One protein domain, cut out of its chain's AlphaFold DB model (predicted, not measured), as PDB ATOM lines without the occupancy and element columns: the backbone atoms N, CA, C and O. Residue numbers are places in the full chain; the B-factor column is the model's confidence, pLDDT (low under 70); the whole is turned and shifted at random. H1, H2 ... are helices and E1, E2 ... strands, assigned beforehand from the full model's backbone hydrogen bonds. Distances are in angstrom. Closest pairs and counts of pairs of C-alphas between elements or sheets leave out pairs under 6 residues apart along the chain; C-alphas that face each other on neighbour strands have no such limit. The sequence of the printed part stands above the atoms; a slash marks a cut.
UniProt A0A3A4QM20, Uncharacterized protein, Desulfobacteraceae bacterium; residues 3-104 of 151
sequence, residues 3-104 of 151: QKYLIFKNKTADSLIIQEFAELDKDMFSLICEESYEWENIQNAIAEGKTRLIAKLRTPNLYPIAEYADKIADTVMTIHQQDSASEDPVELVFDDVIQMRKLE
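This is residues 3 to 104 of the 151 residues of an uncharacterized protein of Desulfobacteraceae bacterium (UniProt A0A3A4QM20). A twisted sheet of four strands forms a wall, with the long helix H3 over one face and the opposite face bare. A helical hairpin, H1 and H2, follows E3, and its H2 packs crosswise on H3, while the short H4 lies off the sheet after E4. The printed part has 102 residues, with four named helices and four named strands in the order E1 E2 E3 H1 H2 H3 E4 H4; the sheet order is E3 - E2 - E1 - E4, all antiparallel, and the class is mixed, helices and strands. The whole is compact, with a radius of gyration of the C-alphas of 13.9 A and spans of 38 by 27 by 27 A.

E1 is residues 3 to 10, 22.1 A long, starting with C-alpha 3 at (17.344, 25.348, 80.463). E2, residues 15 to 25, measures 30.6 A, and E3, residues 28 to 38, 30.1 A. E4 is residues 90 to 95, 16.9 A long. H3 is residues 66 to 81, 22.6 A long, starting with C-alpha 66 at (30.305, 30.498, 80.866). H1 is residues 39 to 48, 14.4 A, and H2 residues 50 to 57, 10.4 A. H4, residues 96 to 102, measures 9.9 A and ends with C-alpha 102 at (24.183, 33.574, 93.598).

E1, E2 and E3 form a meander, each strand the antiparallel neighbour of the one before; E1 and E2 are a hairpin, as are E2 and E3. N 6 and O 19 are 2.9 A apart across E1 and E2, and N 18 and O 35 are 2.9 A apart across E2 and E3, within hydrogen-bond range. Across the antiparallel pair E1 and E4, N 5 and O 92 are within range at 2.8 A. H3 makes two layers with the sheet, a helix on one face: it lies over E1 at a height over the sheet of 9.4 A, and runs along the strands, at 24 degrees to E1 on the local plane. The closest C-alphas of H3 and E1 are those of Val 76 and Ile 7, 7.4 A apart. H2 touches H3, with residues 69 to 74 of H3 alone, about perpendicular at 82 degrees; the closest C-alphas, of Ile 54 and Ala 73, are 6.0 A apart. H1 and H2, a helical hairpin, touch at a shallow tilt of 30 degrees, opposite ways, with the C-alphas of Ala 45 and Leu 53 closest at 4.7 A. H1 only grazes the sheet, with residues 39 to 42. H4 is not on the sheet and touches no helix. In H1, H2, H3 and H4 every O i to N i+4 pair is within hydrogen-bond range.

The two C-alphas farthest apart, of Thr 12 and Glu 104, are 45.6 A from each other. The printed part has no cut, and no link is long. The mean pLDDT of the printed part is 90.8; residues 83 to 87 and 102 to 104 are under 70.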
ATOM      1  N   GLN A   3      16.688  25.921  81.632       93.44
ATOM      2  CA  GLN A   3      17.344  25.348  80.463       93.44
ATOM      3  C   GLN A   3      17.777  23.930  80.795       93.44
ATOM      4  O   GLN A   3      18.235  23.653  81.905       93.44
ATOM      5  N   LYS A   4      17.615  23.019  79.846       95.81
ATOM      6  CA  LYS A   4      18.013  21.626  80.001       95.81
ATOM      7  C   LYS A   4      18.873  21.206  78.824       95.81
ATOM      8  O   LYS A   4      18.527  21.482  77.684       95.81
ATOM      9  N   TYR A   5      19.941  20.475  79.106       97.12
ATOM     10  CA  TYR A   5      20.802  19.878  78.097       97.12
ATOM     11  C   TYR A   5      20.812  18.362  78.254       97.12
ATOM     12  O   TYR A   5      20.953  17.859  79.370       97.12
ATOM     13  N   LEU A   6      20.677  17.641  77.142       96.62
ATOM     14  CA  LEU A   6      20.949  16.207  77.070       96.62
ATOM     15  C   LEU A   6      22.238  15.992  76.283       96.62
ATOM     16  O   LEU A   6      22.369  16.486  75.166       96.62
ATOM     17  N   ILE A   7      23.181  15.267  76.879       96.06
ATOM     18  CA  ILE A   7      24.512  15.035  76.312       96.06
ATOM     19  C   ILE A   7      24.748  13.533  76.229       96.06
ATOM     20  O   ILE A   7      24.674  12.833  77.240       96.06
ATOM     21  N   PHE A   8      25.051  13.034  75.035       93.50
ATOM     22  CA  PHE A   8      25.330  11.615  74.827       93.50
ATOM     23  C   PHE A   8      26.232  11.372  73.623       93.50
ATOM     24  O   PHE A   8      26.257  12.140  72.662       93.50
ATOM     25  N   LYS A   9      26.971  10.262  73.669       91.94
ATOM     26  CA  LYS A   9      27.763   9.775  72.539       91.94
ATOM     27  C   LYS A   9      26.901   8.852  71.680       91.94
ATOM     28  O   LYS A   9      26.484   7.783  72.126       91.94
ATOM     29  N   ASN A  10      26.672   9.234  70.432       89.19
ATOM     30  CA  ASN A  10      26.089   8.372  69.419       89.19
ATOM     31  C   ASN A  10      27.166   7.422  68.880       89.19
ATOM     32  O   ASN A  10      28.001   7.805  68.064       89.19
ATOM     33  N   LYS A  11      27.134   6.163  69.327       83.12
ATOM     34  CA  LYS A  11      28.105   5.137  68.910       83.12
ATOM     35  C   LYS A  11      27.972   4.722  67.445       83.12
ATOM     36  O   LYS A  11      28.952   4.285  66.855       83.12
ATOM     37  N   THR A  12      26.779   4.830  66.860       84.31
ATOM     38  CA  THR A  12      26.534   4.424  65.467       84.31
ATOM     39  C   THR A  12      27.174   5.398  64.489       84.31
ATOM     40  O   THR A  12      27.736   4.981  63.481       84.31
ATOM     41  N   ALA A  13      27.082   6.692  64.790       86.38
ATOM     42  CA  ALA A  13      27.612   7.767  63.956       86.38
ATOM     43  C   ALA A  13      28.969   8.305  64.445       86.38
ATOM     44  O   ALA A  13      29.429   9.308  63.913       86.38
ATOM     45  N   ASP A  14      29.553   7.689  65.479       89.56
ATOM     46  CA  ASP A  14      30.752   8.143  66.199       89.56
ATOM     47  C   ASP A  14      30.792   9.667  66.414       89.56
ATOM     48  O   ASP A  14      31.705  10.386  66.007       89.56
ATOM     49  N   SER A  15      29.725  10.177  67.029       94.19
ATOM     50  CA  SER A  15      29.534  11.607  67.273       94.19
ATOM     51  C   SER A  15      29.048  11.879  68.689       94.19
ATOM     52  O   SER A  15      28.375  11.062  69.314       94.19
ATOM     53  N   LEU A  16      29.394  13.048  69.213       95.06
ATOM     54  CA  LEU A  16      28.778  13.621  70.401       95.06
ATOM     55  C   LEU A  16      27.530  14.393  69.970       95.06
ATOM     56  O   LEU A  16      27.607  15.213  69.058       95.06
ATOM     57  N   ILE A  17      26.407  14.167  70.642       95.81
ATOM     58  CA  ILE A  17      25.174  14.927  70.439       95.81
ATOM     59  C   ILE A  17      24.885  15.729  71.704       95.81
ATOM     60  O   ILE A  17      24.925  15.191  72.816       95.81
ATOM     61  N   ILE A  18      24.602  17.018  71.521       97.25
ATOM     62  CA  ILE A  18      24.117  17.913  72.569       97.25
ATOM     63  C   ILE A  18      22.771  18.467  72.125       97.25
ATOM     64  O   ILE A  18      22.681  19.170  71.122       97.25
ATOM     65  N   GLN A  19      21.735  18.160  72.893       97.31
ATOM     66  CA  GLN A  19      20.392  18.685  72.688       97.31
ATOM     67  C   GLN A  19      20.085  19.735  73.747       97.31
ATOM     68  O   GLN A  19      20.220  19.467  74.940       97.31
ATOM     69  N   GLU A  20      19.636  20.905  73.313       96.50
ATOM     70  CA  GLU A  20      19.183  21.990  74.170       96.50
ATOM     71  C   GLU A  20      17.659  22.049  74.198       96.50
ATOM     72  O   GLU A  20      16.980  22.080  73.167       96.50
ATOM     73  N   PHE A  21      17.122  22.121  75.408       96.00
ATOM     74  CA  PHE A  21      15.710  22.265  75.678       96.00
ATOM     75  C   PHE A  21      15.460  23.516  76.511       96.00
ATOM     76  O   PHE A  21      16.123  23.744  77.527       96.00
ATOM     77  N   ALA A  22      14.432  24.270  76.142       93.25
ATOM     78  CA  ALA A  22      13.958  25.412  76.909       93.25
ATOM     79  C   ALA A  22      12.559  25.151  77.472       93.25
ATOM     80  O   ALA A  22      11.722  24.498  76.841       93.25
ATOM     81  N   GLU A  23      12.308  25.673  78.669       93.44
ATOM     82  CA  GLU A  23      10.969  25.746  79.253       93.44
ATOM     83  C   GLU A  23      10.167  26.859  78.550       93.44
ATOM     84  O   GLU A  23      10.253  28.026  78.934       93.44
ATOM     85  N   LEU A  24       9.440  26.507  77.483       87.50
ATOM     86  CA  LEU A  24       8.591  27.450  76.731       87.50
ATOM     87  C   LEU A  24       7.227  27.651  77.401       87.50
ATOM     88  O   LEU A  24       6.678  28.748  77.384       87.50
ATOM     89  N   ASP A  25       6.724  26.590  78.024       88.25
ATOM     90  CA  ASP A  25       5.525  26.578  78.848       88.25
ATOM     91  C   ASP A  25       5.893  26.051  80.231       88.25
ATOM     92  O   ASP A  25       6.847  25.286  80.388       88.25
ATOM     93  N   LYS A  26       5.119  26.443  81.245       85.94
ATOM     94  CA  LYS A  26       5.386  26.058  82.632       85.94
ATOM     95  C   LYS A  26       5.506  24.536  82.760       85.94
ATOM     96  O   LYS A  26       4.560  23.811  82.454       85.94
ATOM     97  N   ASP A  27       6.658  24.083  83.247       82.75
ATOM     98  CA  ASP A  27       7.006  22.674  83.438       82.75
ATOM     99  C   ASP A  27       7.028  21.823  82.140       82.75
ATOM    100  O   ASP A  27       7.082  20.593  82.210       82.75
ATOM    101  N   MET A  28       7.049  22.449  80.952       89.88
ATOM    102  CA  MET A  28       7.185  21.773  79.654       89.88
ATOM    103  C   MET A  28       8.454  22.211  78.918       89.88
ATOM    104  O   MET A  28       8.602  23.352  78.481       89.88
ATOM    105  N   PHE A  29       9.363  21.253  78.732       93.56
ATOM    106  CA  PHE A  29      10.594  21.434  77.968       93.56
ATOM    107  C   PHE A  29      10.377  21.105  76.493       93.56
ATOM    108  O   PHE A  29       9.982  19.989  76.156       93.56
ATOM    109  N   SER A  30      10.715  22.052  75.623       95.19
ATOM    110  CA  SER A  30      10.725  21.862  74.170       95.19
ATOM    111  C   SER A  30      12.160  21.810  73.666       95.19
ATOM    112  O   SER A  30      12.984  22.600  74.120       95.19
ATOM    113  N   LEU A  31      12.457  20.891  72.742       95.81
ATOM    114  CA  LEU A  31      13.743  20.859  72.043       95.81
ATOM    115  C   LEU A  31      13.845  22.113  71.171       95.81
ATOM    116  O   LEU A  31      12.958  22.353  70.352       95.81
ATOM    117  N   ILE A  32      14.906  22.894  71.351       95.00
ATOM    118  CA  ILE A  32      15.137  24.130  70.590       95.00
ATOM    119  C   ILE A  32      16.385  24.060  69.714       95.00
ATOM    120  O   ILE A  32      16.429  24.718  68.679       95.00
ATOM    121  N   CYS A  33      17.371  23.245  70.090       95.62
ATOM    122  CA  CYS A  33      18.588  23.061  69.314       95.62
ATOM    123  C   CYS A  33      19.131  21.640  69.497       95.62
ATOM    124  O   CYS A  33      19.014  21.047  70.570       95.62
ATOM    125  N   GLU A  34      19.737  21.102  68.448       96.62
ATOM    126  CA  GLU A  34      20.546  19.892  68.493       96.62
ATOM    127  C   GLU A  34      21.824  20.157  67.703       96.62
ATOM    128  O   GLU A  34      21.768  20.557  66.543       96.62
ATOM    129  N   GLU A  35      22.966  19.918  68.333       96.62
ATOM    130  CA  GLU A  35      24.272  20.013  67.697       96.62
ATOM    131  C   GLU A  35      24.980  18.662  67.760       96.62
ATOM    132  O   GLU A  35      25.000  17.988  68.797       96.62
ATOM    133  N   SER A  36      25.578  18.278  66.633       96.12
ATOM    134  CA  SER A  36      26.338  17.042  66.483       96.12
ATOM    135  C   SER A  36      27.795  17.364  66.180       96.12
ATOM    136  O   SER A  36      28.108  18.154  65.290       96.12
ATOM    137  N   TYR A  37      28.691  16.722  66.917       96.12
ATOM    138  CA  TYR A  37      30.128  16.908  66.808       96.12
ATOM    139  C   TYR A  37      30.781  15.572  66.492       96.12
ATOM    140  O   TYR A  37      30.523  14.578  67.165       96.12
ATOM    141  N   GLU A  38      31.675  15.547  65.512       96.12
ATOM    142  CA  GLU A  38      32.520  14.380  65.255       96.12
ATOM    143  C   GLU A  38      33.340  14.024  66.504       96.12
ATOM    144  O   GLU A  38      33.978  14.897  67.107       96.12
ATOM    145  N   TRP A  39      33.315  12.749  66.907       94.38
ATOM    146  CA  TRP A  39      33.922  12.326  68.166       94.38
ATOM    147  C   TRP A  39      35.434  12.558  68.185       94.38
ATOM    148  O   TRP A  39      35.943  13.106  69.160       94.38
ATOM    149  N   GLU A  40      36.139  12.262  67.090       95.00
ATOM    150  CA  GLU A  40      37.586  12.494  66.967       95.00
ATOM    151  C   GLU A  40      37.962  13.961  67.248       95.00
ATOM    152  O   GLU A  40      38.886  14.253  68.010       95.00
ATOM    153  N   ASN A  41      37.187  14.910  66.716       96.38
ATOM    154  CA  ASN A  41      37.406  16.336  66.961       96.38
ATOM    155  C   ASN A  41      37.218  16.718  68.434       96.38
ATOM    156  O   ASN A  41      37.946  17.573  68.946       96.38
ATOM    157  N   ILE A  42      36.256  16.098  69.118       96.62
ATOM    158  CA  ILE A  42      36.042  16.293  70.555       96.62
ATOM    159  C   ILE A  42      37.199  15.699  71.358       96.62
ATOM    160  O   ILE A  42      37.690  16.353  72.275       96.62
ATOM    161  N   GLN A  43      37.690  14.512  70.995       95.50
ATOM    162  CA  GLN A  43      38.842  13.888  71.652       95.50
ATOM    163  C   GLN A  43      40.101  14.751  71.535       95.50
ATOM    164  O   GLN A  43      40.783  14.987  72.534       95.50
ATOM    165  N   ASN A  44      40.364  15.286  70.341       97.12
ATOM    166  CA  ASN A  44      41.471  16.211  70.107       97.12
ATOM    167  C   ASN A  44      41.338  17.468  70.981       97.12
ATOM    168  O   ASN A  44      42.278  17.851  71.676       97.12
ATOM    169  N   ALA A  45      40.141  18.059  71.042       97.56
ATOM    170  CA  ALA A  45      39.891  19.229  71.879       97.56
ATOM    171  C   ALA A  45      40.025  18.931  73.388       97.56
ATOM    172  O   ALA A  45      40.526  19.772  74.133       97.56
ATOM    173  N   ILE A  46      39.626  17.738  73.848       96.88
ATOM    174  CA  ILE A  46      39.838  17.280  75.231       96.88
ATOM    175  C   ILE A  46      41.336  17.183  75.540       96.88
ATOM    176  O   ILE A  46      41.759  17.624  76.611       96.88
ATOM    177  N   ALA A  47      42.138  16.644  74.616       97.06
ATOM    178  CA  ALA A  47      43.587  16.515  74.779       97.06
ATOM    179  C   ALA A  47      44.300  17.877  74.860       97.06
ATOM    180  O   ALA A  47      45.268  18.023  75.607       97.06
ATOM    181  N   GLU A  48      43.800  18.887  74.143       97.50
ATOM    182  CA  GLU A  48      44.275  20.277  74.226       97.50
ATOM    183  C   GLU A  48      43.819  21.004  75.507       97.50
ATOM    184  O   GLU A  48      44.382  22.037  75.879       97.50
ATOM    185  N   GLY A  49      42.820  20.461  76.206       96.94
ATOM    186  CA  GLY A  49      42.343  20.925  77.505       96.94
ATOM    187  C   GLY A  49      40.951  21.563  77.482       96.94
ATOM    188  O   GLY A  49      40.396  21.923  76.444       96.94
ATOM    189  N   LYS A  50      40.379  21.753  78.680       97.25
ATOM    190  CA  LYS A  50      38.977  22.178  78.875       97.25
ATOM    191  C   LYS A  50      38.613  23.471  78.141       97.25
ATOM    192  O   LYS A  50      37.564  23.539  77.512       97.25
ATOM    193  N   THR A  51      39.472  24.489  78.166       97.31
ATOM    194  CA  THR A  51      39.217  25.757  77.457       97.31
ATOM    195  C   THR A  51      39.056  25.546  75.953       97.31
ATOM    196  O   THR A  51      38.265  26.233  75.308       97.31
ATOM    197  N   ARG A  52      39.790  24.583  75.387       98.06
ATOM    198  CA  ARG A  52      39.738  24.269  73.963       98.06
ATOM    199  C   ARG A  52      38.519  23.447  73.599       98.06
ATOM    200  O   ARG A  52      37.858  23.771  72.616       98.06
ATOM    201  N   LEU A  53      38.145  22.509  74.463       98.12
ATOM    202  CA  LEU A  53      36.851  21.843  74.391       98.12
ATOM    203  C   LEU A  53      35.690  22.848  74.419       98.12
ATOM    204  O   LEU A  53      34.852  22.817  73.527       98.12
ATOM    205  N   ILE A  54      35.661  23.785  75.370       98.00
ATOM    206  CA  ILE A  54      34.599  24.807  75.453       98.00
ATOM    207  C   ILE A  54      34.524  25.637  74.169       98.00
ATOM    208  O   ILE A  54      33.433  25.882  73.659       98.00
ATOM    209  N   ALA A  55      35.671  26.054  73.627       97.62
ATOM    210  CA  ALA A  55      35.711  26.789  72.367       97.62
ATOM    211  C   ALA A  55      35.174  25.961  71.188       97.62
ATOM    212  O   ALA A  55      34.586  26.528  70.276       97.62
ATOM    213  N   LYS A  56      35.360  24.636  71.211       97.19
ATOM    214  CA  LYS A  56      34.857  23.721  70.181       97.19
ATOM    215  C   LYS A  56      33.357  23.440  70.312       97.19
ATOM    216  O   LYS A  56      32.693  23.286  69.295       97.19
ATOM    217  N   LEU A  57      32.844  23.379  71.543       97.00
ATOM    218  CA  LEU A  57      31.424  23.167  71.847       97.00
ATOM    219  C   LEU A  57      30.566  24.415  71.614       97.00
ATOM    220  O   LEU A  57      29.353  24.311  71.487       97.00
ATOM    221  N   ARG A  58      31.178  25.601  71.596       97.00
ATOM    222  CA  ARG A  58      30.486  26.844  71.264       97.00
ATOM    223  C   ARG A  58      30.407  27.006  69.756       97.00
ATOM    224  O   ARG A  58      31.422  27.202  69.091       97.00
ATOM    225  N   THR A  59      29.191  26.980  69.239       96.12
ATOM    226  CA  THR A  59      28.883  27.219  67.829       96.12
ATOM    227  C   THR A  59      27.950  28.428  67.710       96.12
ATOM    228  O   THR A  59      27.437  28.912  68.722       96.12
ATOM    229  N   PRO A  60      27.710  28.955  66.496       94.75
ATOM    230  CA  PRO A  60      26.703  29.997  66.299       94.75
ATOM    231  C   PRO A  60      25.295  29.591  66.763       94.75
ATOM    232  O   PRO A  60      24.518  30.457  67.149       94.75
ATOM    233  N   ASN A  61      24.984  28.291  66.746       92.94
ATOM    234  CA  ASN A  61      23.675  27.761  67.127       92.94
ATOM    235  C   ASN A  61      23.600  27.359  68.607       92.94
ATOM    236  O   ASN A  61      22.524  27.401  69.191       92.94
ATOM    237  N   LEU A  62      24.730  26.981  69.215       95.00
ATOM    238  CA  LEU A  62      24.823  26.576  70.614       95.00
ATOM    239  C   LEU A  62      25.888  27.414  71.325       95.00
ATOM    240  O   LEU A  62      27.086  27.127  71.251       95.00
ATOM    241  N   TYR A  63      25.452  28.443  72.051       95.44
ATOM    242  CA  TYR A  63      26.352  29.361  72.755       95.44
ATOM    243  C   TYR A  63      25.975  29.540  74.238       95.44
ATOM    244  O   TYR A  63      25.567  30.626  74.661       95.44
ATOM    245  N   PRO A  64      26.122  28.489  75.068       93.50
ATOM    246  CA  PRO A  64      25.796  28.564  76.486       93.50
ATOM    247  C   PRO A  64      26.713  29.546  77.229       93.50
ATOM    248  O   PRO A  64      27.913  29.692  76.932       93.50
ATOM    249  N   ILE A  65      26.157  30.186  78.262       93.12
ATOM    250  CA  ILE A  65      26.905  31.070  79.165       93.12
ATOM    251  C   ILE A  65      28.065  30.327  79.840       93.12
ATOM    252  O   ILE A  65      28.068  29.100  79.918       93.12
ATOM    253  N   ALA A  66      29.058  31.067  80.339       93.50
ATOM    254  CA  ALA A  66      30.305  30.498  80.866       93.50
ATOM    255  C   ALA A  66      30.099  29.344  81.863       93.50
ATOM    256  O   ALA A  66      30.622  28.259  81.634       93.50
ATOM    257  N   GLU A  67      29.280  29.535  82.904       92.62
ATOM    258  CA  GLU A  67      29.056  28.496  83.922       92.62
ATOM    259  C   GLU A  67      28.390  27.237  83.344       92.62
ATOM    260  O   GLU A  67      28.677  26.126  83.787       92.62
ATOM    261  N   TYR A  68      27.510  27.384  82.351       94.88
ATOM    262  CA  TYR A  68      26.827  26.243  81.734       94.88
ATOM    263  C   TYR A  68      27.780  25.518  80.786       94.88
ATOM    264  O   TYR A  68      27.903  24.297  80.862       94.88
ATOM    265  N   ALA A  69      28.529  26.268  79.975       96.75
ATOM    266  CA  ALA A  69      29.565  25.736  79.096       96.75
ATOM    267  C   ALA A  69      30.627  24.946  79.875       96.75
ATOM    268  O   ALA A  69      31.038  23.873  79.437       96.75
ATOM    269  N   ASP A  70      31.027  25.434  81.054       97.00
ATOM    270  CA  ASP A  70      31.960  24.735  81.934       97.00
ATOM    271  C   ASP A  70      31.419  23.379  82.391       97.00
ATOM    272  O   ASP A  70      32.151  22.390  82.328       97.00
ATOM    273  N   LYS A  71      30.152  23.315  82.826       96.94
ATOM    274  CA  LYS A  71      29.533  22.054  83.261       96.94
ATOM    275  C   LYS A  71      29.317  21.088  82.102       96.94
ATOM    276  O   LYS A  71      29.591  19.905  82.253       96.94
ATOM    277  N   ILE A  72      28.872  21.588  80.948       97.19
ATOM    278  CA  ILE A  72      28.726  20.786  79.726       97.19
ATOM    279  C   ILE A  72      30.081  20.166  79.360       97.19
ATOM    280  O   ILE A  72      30.164  18.960  79.141       97.19
ATOM    281  N   ALA A  73      31.158  20.956  79.364       97.69
ATOM    282  CA  ALA A  73      32.504  20.465  79.084       97.69
ATOM    283  C   ALA A  73      32.968  19.401  80.096       97.69
ATOM    284  O   ALA A  73      33.503  18.371  79.685       97.69
ATOM    285  N   ASP A  74      32.718  19.597  81.394       97.25
ATOM    286  CA  ASP A  74      33.041  18.596  82.424       97.25
ATOM    287  C   ASP A  74      32.281  17.278  82.203       97.25
ATOM    288  O   ASP A  74      32.852  16.190  82.332       97.25
ATOM    289  N   THR A  75      31.007  17.358  81.816       96.25
ATOM    290  CA  THR A  75      30.197  16.186  81.473       96.25
ATOM    291  C   THR A  75      30.749  15.465  80.247       96.25
ATOM    292  O   THR A  75      30.921  14.249  80.290       96.25
ATOM    293  N   VAL A  76      31.107  16.189  79.185       95.50
ATOM    294  CA  VAL A  76      31.714  15.603  77.977       95.50
ATOM    295  C   VAL A  76      33.043  14.911  78.302       95.50
ATOM    296  O   VAL A  76      33.284  13.788  77.858       95.50
ATOM    297  N   MET A  77      33.889  15.530  79.130       95.06
ATOM    298  CA  MET A  77      35.139  14.914  79.592       95.06
ATOM    299  C   MET A  77      34.889  13.657  80.435       95.06
ATOM    300  O   MET A  77      35.655  12.698  80.346       95.06
ATOM    301  N   THR A  78      33.821  13.645  81.235       93.88
ATOM    302  CA  THR A  78      33.416  12.475  82.029       93.88
ATOM    303  C   THR A  78      32.955  11.336  81.122       93.88
ATOM    304  O   THR A  78      33.443  10.217  81.272       93.88
ATOM    305  N   ILE A  79      32.106  11.625  80.130       91.69
ATOM    306  CA  ILE A  79      31.657  10.653  79.119       91.69
ATOM    307  C   ILE A  79      32.860  10.046  78.387       91.69
ATOM    308  O   ILE A  79      32.925   8.833  78.214       91.69
ATOM    309  N   HIS A  80      33.849  10.865  78.018       90.62
ATOM    310  CA  HIS A  80      35.079  10.390  77.382       90.62
ATOM    311  C   HIS A  80      35.885   9.425  78.270       90.62
ATOM    312  O   HIS A  80      36.444   8.448  77.782       90.62
ATOM    313  N   GLN A  81      35.972   9.686  79.578       88.81
ATOM    314  CA  GLN A  81      36.683   8.807  80.519       88.81
ATOM    315  C   GLN A  81      35.918   7.509  80.795       88.81
ATOM    316  O   GLN A  81      36.520   6.468  81.055       88.81
ATOM    317  N   GLN A  82      34.591   7.574  80.748       83.56
ATOM    318  CA  GLN A  82      33.682   6.468  81.012       83.56
ATOM    319  C   GLN A  82      33.346   5.677  79.746       83.56
ATOM    320  O   GLN A  82      32.237   5.163  79.668       83.56
ATOM    321  N   ASP A  83      34.285   5.520  78.800       64.38
ATOM    322  CA  ASP A  83      34.171   4.909  77.449       64.38
ATOM    323  C   ASP A  83      33.476   3.511  77.389       64.38
ATOM    324  O   ASP A  83      33.370   2.878  76.343       64.38
ATOM    325  N   SER A  84      33.000   2.986  78.524       53.97
ATOM    326  CA  SER A  84      32.322   1.705  78.737       53.97
ATOM    327  C   SER A  84      31.004   1.758  79.545       53.97
ATOM    328  O   SER A  84      30.384   0.706  79.699       53.97
ATOM    329  N   ALA A  85      30.549   2.897  80.087       48.84
ATOM    330  CA  ALA A  85      29.409   2.939  81.015       48.84
ATOM    331  C   ALA A  85      28.229   3.768  80.473       48.84
ATOM    332  O   ALA A  85      28.280   4.991  80.457       48.84
ATOM    333  N   SER A  86      27.168   3.045  80.088       55.66
ATOM    334  CA  SER A  86      25.827   3.498  79.663       55.66
ATOM    335  C   SER A  86      25.749   4.388  78.411       55.66
ATOM    336  O   SER A  86      26.405   5.411  78.295       55.66
ATOM    337  N   GLU A  87      24.882   3.998  77.469       67.12
ATOM    338  CA  GLU A  87      24.431   4.842  76.341       67.12
ATOM    339  C   GLU A  87      23.426   5.914  76.781       67.12
ATOM    340  O   GLU A  87      22.909   6.666  75.957       67.12
ATOM    341  N   ASP A  88      23.134   5.958  78.079       82.62
ATOM    342  CA  ASP A  88      22.099   6.800  78.634       82.62
ATOM    343  C   ASP A  88      22.517   8.272  78.543       82.62
ATOM    344  O   ASP A  88      23.621   8.636  78.966       82.62
ATOM    345  N   PRO A  89      21.643   9.140  78.010       90.00
ATOM    346  CA  PRO A  89      21.892  10.567  78.000       90.00
ATOM    347  C   PRO A  89      22.099  11.128  79.398       90.00
ATOM    348  O   PRO A  89      21.312  10.879  80.313       90.00
ATOM    349  N   VAL A  90      23.144  11.940  79.548       94.69
ATOM    350  CA  VAL A  90      23.370  12.708  80.769       94.69
ATOM    351  C   VAL A  90      22.542  13.983  80.689       94.69
ATOM    352  O   VAL A  90      22.700  14.779  79.762       94.69
ATOM    353  N   GLU A  91      21.665  14.174  81.671       95.75
ATOM    354  CA  GLU A  91      20.808  15.353  81.777       95.75
ATOM    355  C   GLU A  91      21.435  16.418  82.687       95.75
ATOM    356  O   GLU A  91      21.788  16.151  83.837       95.75
ATOM    357  N   LEU A  92      21.529  17.648  82.177       95.88
ATOM    358  CA  LEU A  92      21.889  18.837  82.943       95.88
ATOM    359  C   LEU A  92      20.710  19.806  82.948       95.88
ATOM    360  O   LEU A  92      20.275  20.240  81.888       95.88
ATOM    361  N   VAL A  93      20.222  20.181  84.132       95.00
ATOM    362  CA  VAL A  93      19.151  21.177  84.290       95.00
ATOM    363  C   VAL A  93      19.692  22.405  85.003       95.00
ATOM    364  O   VAL A  93      20.332  22.312  86.054       95.00
ATOM    365  N   PHE A  94      19.394  23.561  84.433       93.75
ATOM    366  CA  PHE A  94      19.783  24.865  84.925       93.75
ATOM    367  C   PHE A  94      18.542  25.713  85.191       93.75
ATOM    368  O   PHE A  94      17.582  25.686  84.424       93.75
ATOM    369  N   ASP A  95      18.565  26.456  86.295       91.69
ATOM    370  CA  ASP A  95      17.513  27.396  86.669       91.69
ATOM    371  C   ASP A  95      18.140  28.774  86.872       91.69
ATOM    372  O   ASP A  95      18.875  29.009  87.841       91.69
ATOM    373  N   ASP A  96      17.822  29.686  85.959       84.69
ATOM    374  CA  ASP A  96      18.396  31.028  85.939       84.69
ATOM    375  C   ASP A  96      18.041  31.810  87.211       84.69
ATOM    376  O   ASP A  96      18.821  32.641  87.671       84.69
ATOM    377  N   VAL A  97      16.905  31.510  87.855       86.00
ATOM    378  CA  VAL A  97      16.508  32.169  89.109       86.00
ATOM    379  C   VAL A  97      17.480  31.816  90.232       86.00
ATOM    380  O   VAL A  97      17.815  32.658  91.068       86.00
ATOM    381  N   ILE A  98      17.943  30.567  90.267       84.06
ATOM    382  CA  ILE A  98      18.931  30.114  91.248       84.06
ATOM    383  C   ILE A  98      20.285  30.758  90.948       84.06
ATOM    384  O   ILE A  98      20.969  31.200  91.873       84.06
ATOM    385  N   GLN A  99      20.651  30.848  89.669       78.94
ATOM    386  CA  GLN A  99      21.921  31.432  89.259       78.94
ATOM    387  C   GLN A  99      21.996  32.933  89.565       78.94
ATOM    388  O   GLN A  99      22.991  33.385  90.129       78.94
ATOM    389  N   MET A 100      20.936  33.698  89.294       79.69
ATOM    390  CA  MET A 100      20.909  35.134  89.588       79.69
ATOM    391  C   MET A 100      21.001  35.427  91.092       79.69
ATOM    392  O   MET A 100      21.721  36.338  91.488       79.69
ATOM    393  N   ARG A 101      20.378  34.615  91.962       81.31
ATOM    394  CA  ARG A 101      20.519  34.779  93.427       81.31
ATOM    395  C   ARG A 101      21.946  34.580  93.936       81.31
ATOM    396  O   ARG A 101      22.282  35.093  94.999       81.31
ATOM    397  N   LYS A 102      22.776  33.807  93.231       69.75
ATOM    398  CA  LYS A 102      24.183  33.574  93.598       69.75
ATOM    399  C   LYS A 102      25.055  34.811  93.345       69.75
ATOM    400  O   LYS A 102      26.121  34.913  93.943       69.75
ATOM    401  N   LEU A 103      24.613  35.717  92.469       61.09
ATOM    402  CA  LEU A 103      25.356  36.907  92.052       61.09
ATOM    403  C   LEU A 103      25.048  38.153  92.887       61.09
ATOM    404  O   LEU A 103      25.734  39.153  92.706       61.09
ATOM    405  N   GLU A 104      24.073  38.121  93.802       58.53
ATOM    406  CA  GLU A 104      23.853  39.249  94.711       58.53
ATOM    407  C   GLU A 104      24.948  39.271  95.794       58.53
ATOM    408  O   GLU A 104      24.985  38.366  96.640       58.53
TER     409      GLU A 104